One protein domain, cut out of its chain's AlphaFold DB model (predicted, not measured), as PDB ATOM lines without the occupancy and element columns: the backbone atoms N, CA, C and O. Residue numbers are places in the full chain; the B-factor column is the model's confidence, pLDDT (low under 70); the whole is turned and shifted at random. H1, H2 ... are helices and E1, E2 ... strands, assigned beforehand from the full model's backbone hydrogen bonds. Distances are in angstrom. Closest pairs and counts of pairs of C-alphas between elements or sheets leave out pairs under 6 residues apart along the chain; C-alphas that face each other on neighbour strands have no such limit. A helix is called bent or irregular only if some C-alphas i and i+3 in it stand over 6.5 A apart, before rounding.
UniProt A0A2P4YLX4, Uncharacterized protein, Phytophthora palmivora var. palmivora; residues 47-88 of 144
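This is residues 47 to 88 of the 144 residues of an uncharacterized protein of Phytophthora palmivora var. palmivora (UniProt A0A2P4YLX4). A single helix and a two-stranded hairpin make an open V: the end of H1, near Ile 61, comes close to the open end of the hairpin, where E1 begins and E2 ends, and from that corner the two arms spread away from each other. The first part of the helix, residues 47 to 57, sticks out free, and the hairpin makes the other long arm, a narrow ribbon closed by a turn at Gly 76 and Gly 77. The printed part has 42 residues, with one named helix and two named strands in the order H1, E1, E2; the sheet has the order E1 - E2 and is antiparallel, and the class is mixed, helices and strands. The whole is only just extended, close to loose, with a radius of gyration of the C-alphas of 14.0 A, and its C-alphas span 40 by 25 by 14 A, an outline that is only just flat.

H1, residues 47 to 63, is not bent, and in it every O i to N i+4 pair is within hydrogen-bond range. A tight link of 3 residues joins it to E1, residues 67 to 75. H1 and E1 have 1 pair of C-alphas within 8 A, those of Ile 61 and Leu 67, 6.7 A apart, while their centres are 23.9 A apart. A tight link of 2 residues joins E1 to E2, residues 78 to 85, and the two strands form a hairpin. They are antiparallel, with 153 degrees between their N-to-C directions. C-alphas that face each other run from 67 and 85, 4.8 A apart, to 75 and 78, 5.6 A apart. Among the backbone pairs within hydrogen-bond range are N 68 and O 84 at 2.8 A, and N 75 and O 78 at 3.4 A. H1 and E2 also have 1 pair of C-alphas within 8 A, those of Ile 61 and His 85, 7.6 A apart.

H1 begins at C-alpha 47, at (-34.798, -9.701, 17.607), and ends at C-alpha 63, at (-36.568, -8.774, 42.013), 24.5 A from first to last C-alpha. E1 begins at C-alpha 67, at (-39.902, -17.494, 41.364), and measures 22.8 A. E2 measures 22.7 A and ends at C-alpha 85, at (-43.154, -18.293, 37.959). Residues 86 to 88 follow it.

The two C-alphas farthest apart are those of Glu 49 and Gly 77, at 40.0 A, and the first and last printed C-alphas, of Lys 47 and Pro 88, are 27.3 A apart. Without residues 47 to 57, the remaining 31 residues span 34 by 16 by 10 A. The printed part has no cut, and neither link is long. The mean pLDDT of the printed part is 81.6, and residues 87 to 88 are under 70.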
ATOM      1  N   LYS A  47     -35.337  -8.724  16.632       76.19
ATOM      2  CA  LYS A  47     -34.798  -9.701  17.607       76.19
ATOM      3  C   LYS A  47     -34.200  -9.021  18.851       76.19
ATOM      4  O   LYS A  47     -34.376  -9.493  19.975       76.19
ATOM      5  N   THR A  48     -33.558  -7.871  18.662       76.81
ATOM      6  CA  THR A  48     -32.977  -7.033  19.718       76.81
ATOM      7  C   THR A  48     -34.014  -6.490  20.703       76.81
ATOM      8  O   THR A  48     -33.765  -6.456  21.907       76.81
ATOM      9  N   GLU A  49     -35.177  -6.059  20.224       79.06
ATOM     10  CA  GLU A  49     -36.234  -5.501  21.067       79.06
ATOM     11  C   GLU A  49     -36.916  -6.589  21.898       79.06
ATOM     12  O   GLU A  49     -37.087  -6.423  23.107       79.06
ATOM     13  N   VAL A  50     -37.208  -7.739  21.287       79.75
ATOM     14  CA  VAL A  50     -37.737  -8.912  22.000       79.75
ATOM     15  C   VAL A  50     -36.756  -9.376  23.081       79.75
ATOM     16  O   VAL A  50     -37.152  -9.584  24.225       79.75
ATOM     17  N   SER A  51     -35.461  -9.436  22.762       83.75
ATOM     18  CA  SER A  51     -34.412  -9.820  23.720       83.75
ATOM     19  C   SER A  51     -34.321  -8.856  24.908       83.75
ATOM     20  O   SER A  51     -34.192  -9.284  26.056       83.75
ATOM     21  N   LYS A  52     -34.434  -7.543  24.660       90.69
ATOM     22  CA  LYS A  52     -34.471  -6.524  25.723       90.69
ATOM     23  C   LYS A  52     -35.689  -6.703  26.626       90.69
ATOM     24  O   LYS A  52     -35.539  -6.683  27.848       90.69
ATOM     25  N   ARG A  53     -36.871  -6.908  26.038       87.81
ATOM     26  CA  ARG A  53     -38.122  -7.137  26.779       87.81
ATOM     27  C   ARG A  53     -38.034  -8.401  27.635       87.81
ATOM     28  O   ARG A  53     -38.371  -8.351  28.814       87.81
ATOM     29  N   LEU A  54     -37.490  -9.489  27.086       87.88
ATOM     30  CA  LEU A  54     -37.272 -10.740  27.816       87.88
ATOM     31  C   LEU A  54     -36.307 -10.553  28.994       87.88
ATOM     32  O   LEU A  54     -36.602 -10.969  30.114       87.88
ATOM     33  N   LYS A  55     -35.176  -9.869  28.779       90.25
ATOM     34  CA  LYS A  55     -34.215  -9.570  29.850       90.25
ATOM     35  C   LYS A  55     -34.843  -8.724  30.959       90.25
ATOM     36  O   LYS A  55     -34.651  -9.018  32.138       90.25
ATOM     37  N   ALA A  56     -35.603  -7.692  30.595       90.75
ATOM     38  CA  ALA A  56     -36.298  -6.839  31.554       90.75
ATOM     39  C   ALA A  56     -37.329  -7.628  32.373       90.75
ATOM     40  O   ALA A  56     -37.370  -7.491  33.595       90.75
ATOM     41  N   HIS A  57     -38.101  -8.496  31.716       87.25
ATOM     42  CA  HIS A  57     -39.056  -9.380  32.375       87.25
ATOM     43  C   HIS A  57     -38.361 -10.318  33.370       87.25
ATOM     44  O   HIS A  57     -38.730 -10.356  34.541       87.25
ATOM     45  N   ASN A  58     -37.284 -10.985  32.952       84.00
ATOM     46  CA  ASN A  58     -36.537 -11.901  33.815       84.00
ATOM     47  C   ASN A  58     -35.907 -11.195  35.026       84.00
ATOM     48  O   ASN A  58     -35.889 -11.735  36.128       84.00
ATOM     49  N   ASN A  59     -35.426  -9.964  34.858       87.94
ATOM     50  CA  ASN A  59     -34.925  -9.173  35.982       87.94
ATOM     51  C   ASN A  59     -36.052  -8.749  36.931       87.94
ATOM     52  O   ASN A  59     -35.857  -8.701  38.143       87.94
ATOM     53  N   ARG A  60     -37.236  -8.443  36.394       87.75
ATOM     54  CA  ARG A  60     -38.410  -8.075  37.186       87.75
ATOM     55  C   ARG A  60     -38.874  -9.235  38.064       87.75
ATOM     56  O   ARG A  60     -38.932  -9.058  39.274       87.75
ATOM     57  N   ILE A  61     -39.106 -10.413  37.485       83.50
ATOM     58  CA  ILE A  61     -39.579 -11.591  38.236       83.50
ATOM     59  C   ILE A  61     -38.577 -12.035  39.312       83.50
ATOM     60  O   ILE A  61     -38.987 -12.474  40.382       83.50
ATOM     61  N   LYS A  62     -37.268 -11.853  39.061       81.81
ATOM     62  CA  LYS A  62     -36.209 -12.083  40.054       81.81
ATOM     63  C   LYS A  62     -36.294 -11.104  41.226       81.81
ATOM     64  O   LYS A  62     -36.236 -11.536  42.369       81.81
ATOM     65  N   ARG A  63     -36.445  -9.800  40.957       83.62
ATOM     66  CA  ARG A  63     -36.568  -8.774  42.013       83.62
ATOM     67  C   ARG A  63     -37.851  -8.910  42.825       83.62
ATOM     68  O   ARG A  63     -37.839  -8.635  44.015       83.62
ATOM     69  N   GLU A  64     -38.946  -9.299  42.182       84.12
ATOM     70  CA  GLU A  64     -40.258  -9.430  42.824       84.12
ATOM     71  C   GLU A  64     -40.408 -10.735  43.627       84.12
ATOM     72  O   GLU A  64     -41.453 -10.948  44.233       84.12
ATOM     73  N   GLY A  65     -39.402 -11.623  43.631       80.75
ATOM     74  CA  GLY A  65     -39.459 -12.889  44.372       80.75
ATOM     75  C   GLY A  65     -40.566 -13.833  43.887       80.75
ATOM     76  O   GLY A  65     -41.013 -14.703  44.625       80.75
ATOM     77  N   GLN A  66     -41.027 -13.670  42.644       82.50
ATOM     78  CA  GLN A  66     -42.133 -14.452  42.074       82.50
ATOM     79  C   GLN A  66     -41.687 -15.816  41.533       82.50
ATOM     80  O   GLN A  66     -42.463 -16.510  40.878       82.50
ATOM     81  N   LEU A  67     -40.432 -16.197  41.757       80.25
ATOM     82  CA  LEU A  67     -39.902 -17.494  41.364       80.25
ATOM     83  C   LEU A  67     -40.015 -18.454  42.545       80.25
ATOM     84  O   LEU A  67     -39.423 -18.230  43.594       80.25
ATOM     85  N   GLU A  68     -40.756 -19.536  42.351       76.75
ATOM     86  CA  GLU A  68     -40.757 -20.672  43.263       76.75
ATOM     87  C   GLU A  68     -39.853 -21.757  42.712       76.75
ATOM     88  O   GLU A  68     -40.070 -22.250  41.607       76.75
ATOM     89  N   ALA A  69     -38.863 -22.151  43.502       78.19
ATOM     90  CA  ALA A  69     -38.059 -23.327  43.235       78.19
ATOM     91  C   ALA A  69     -38.583 -24.494  44.079       78.19
ATOM     92  O   ALA A  69     -38.854 -24.333  45.269       78.19
ATOM     93  N   ARG A  70     -38.733 -25.667  43.468       79.25
ATOM     94  CA  ARG A  70     -39.032 -26.921  44.165       79.25
ATOM     95  C   ARG A  70     -38.024 -27.972  43.733       79.25
ATOM     96  O   ARG A  70     -37.857 -28.192  42.535       79.25
ATOM     97  N   ALA A  71     -37.369 -28.604  44.701       83.31
ATOM     98  CA  ALA A  71     -36.530 -29.762  44.428       83.31
ATOM     99  C   ALA A  71     -37.405 -30.902  43.890       83.31
ATOM    100  O   ALA A  71     -38.502 -31.153  44.394       83.31
ATOM    101  N   LEU A  72     -36.938 -31.543  42.828       82.81
ATOM    102  CA  LEU A  72     -37.538 -32.735  42.254       82.81
ATOM    103  C   LEU A  72     -36.801 -33.968  42.768       82.81
ATOM    104  O   LEU A  72     -35.670 -33.881  43.248       82.81
ATOM    105  N   LEU A  73     -37.450 -35.126  42.638       83.75
ATOM    106  CA  LEU A  73     -36.801 -36.398  42.920       83.75
ATOM    107  C   LEU A  73     -35.575 -36.553  42.008       83.75
ATOM    108  O   LEU A  73     -35.683 -36.284  40.805       83.75
ATOM    109  N   PRO A  74     -34.425 -36.967  42.556       81.56
ATOM    110  CA  PRO A  74     -33.230 -37.150  41.762       81.56
ATOM    111  C   PRO A  74     -33.442 -38.276  40.751       81.56
ATOM    112  O   PRO A  74     -33.937 -39.352  41.087       81.56
ATOM    113  N   ILE A  75     -33.049 -38.031  39.504       80.50
ATOM    114  CA  ILE A  75     -33.074 -39.033  38.435       80.50
ATOM    115  C   ILE A  75     -31.622 -39.307  38.062       80.50
ATOM    116  O   ILE A  75     -30.890 -38.390  37.699       80.50
ATOM    117  N   GLY A  76     -31.184 -40.562  38.195       80.50
ATOM    118  CA  GLY A  76     -29.814 -40.960  37.848       80.50
ATOM    119  C   GLY A  76     -28.721 -40.299  38.699       80.50
ATOM    120  O   GLY A  76     -27.616 -40.109  38.211       80.50
ATOM    121  N   GLY A  77     -29.024 -39.918  39.947       81.94
ATOM    122  CA  GLY A  77     -28.060 -39.270  40.849       81.94
ATOM    123  C   GLY A  77     -27.904 -37.758  40.651       81.94
ATOM    124  O   GLY A  77     -27.065 -37.150  41.309       81.94
ATOM    125  N   HIS A  78     -28.709 -37.137  39.787       79.69
ATOM    126  CA  HIS A  78     -28.723 -35.685  39.613       79.69
ATOM    127  C   HIS A  78     -29.837 -35.039  40.431       79.69
ATOM    128  O   HIS A  78     -31.000 -35.431  40.325       79.69
ATOM    129  N   GLU A  79     -29.496 -34.005  41.196       82.31
ATOM    130  CA  GLU A  79     -30.481 -33.141  41.839       82.31
ATOM    131  C   GLU A  79     -31.111 -32.213  40.798       82.31
ATOM    132  O   GLU A  79     -30.427 -31.474  40.086       82.31
ATOM    133  N   LEU A  80     -32.435 -32.264  40.692       82.06
ATOM    134  CA  LEU A  80     -33.204 -31.463  39.750       82.06
ATOM    135  C   LEU A  80     -34.042 -30.443  40.520       82.06
ATOM    136  O   LEU A  80     -34.573 -30.736  41.588       82.06
ATOM    137  N   VAL A  81     -34.204 -29.244  39.962       81.44
ATOM    138  CA  VAL A  81     -35.023 -28.183  40.560       81.44
ATOM    139  C   VAL A  81     -35.996 -27.651  39.517       81.44
ATOM    140  O   VAL A  81     -35.595 -27.153  38.466       81.44
ATOM    141  N   ALA A  82     -37.291 -27.732  39.814       80.44
ATOM    142  CA  ALA A  82     -38.332 -27.091  39.027       80.44
ATOM    143  C   ALA A  82     -38.479 -25.632  39.462       80.44
ATOM    144  O   ALA A  82     -38.723 -25.354  40.636       80.44
ATOM    145  N   VAL A  83     -38.381 -24.704  38.510       79.44
ATOM    146  CA  VAL A  83     -38.600 -23.273  38.752       79.44
ATOM    147  C   VAL A  83     -39.924 -22.860  38.120       79.44
ATOM    148  O   VAL A  83     -40.092 -22.927  36.904       79.44
ATOM    149  N   LYS A  84     -40.872 -22.422  38.946       83.12
ATOM    150  CA  LYS A  84     -42.190 -21.938  38.530       83.12
ATOM    151  C   LYS A  84     -42.288 -20.435  38.766       83.12
ATOM    152  O   LYS A  84     -41.976 -19.946  39.847       83.12
ATOM    153  N   HIS A  85     -42.778 -19.696  37.777       80.25
ATOM    154  CA  HIS A  85     -43.154 -18.293  37.959       80.25
ATOM    155  C   HIS A  85     -44.584 -18.212  38.512       80.25
ATOM    156  O   HIS A  85     -45.532 -18.683  37.883       80.25
ATOM    157  N   LYS A  86     -44.751 -17.626  39.700       75.06
ATOM    158  CA  LYS A  86     -46.054 -17.243  40.250       75.06
ATOM    159  C   LYS A  86     -46.543 -16.001  39.517       75.06
ATOM    160  O   LYS A  86     -46.134 -14.894  39.845       75.06
ATOM    161  N   VAL A  87     -47.411 -16.183  38.527       68.50
ATOM    162  CA  VAL A  87     -48.078 -15.074  37.834       68.50
ATOM    163  C   VAL A  87     -49.214 -14.565  38.729       68.50
ATOM    164  O   VAL A  87     -50.180 -15.303  38.937       68.50
ATOM    165  N   PRO A  88     -49.159 -13.332  39.267       59.88
ATOM    166  CA  PRO A  88     -50.354 -12.709  39.811       59.88
ATOM    167  C   PRO A  88     -51.307 -12.474  38.635       59.88
ATOM    168  O   PRO A  88     -50.903 -11.871  37.639       59.88
TER     169      PRO A  88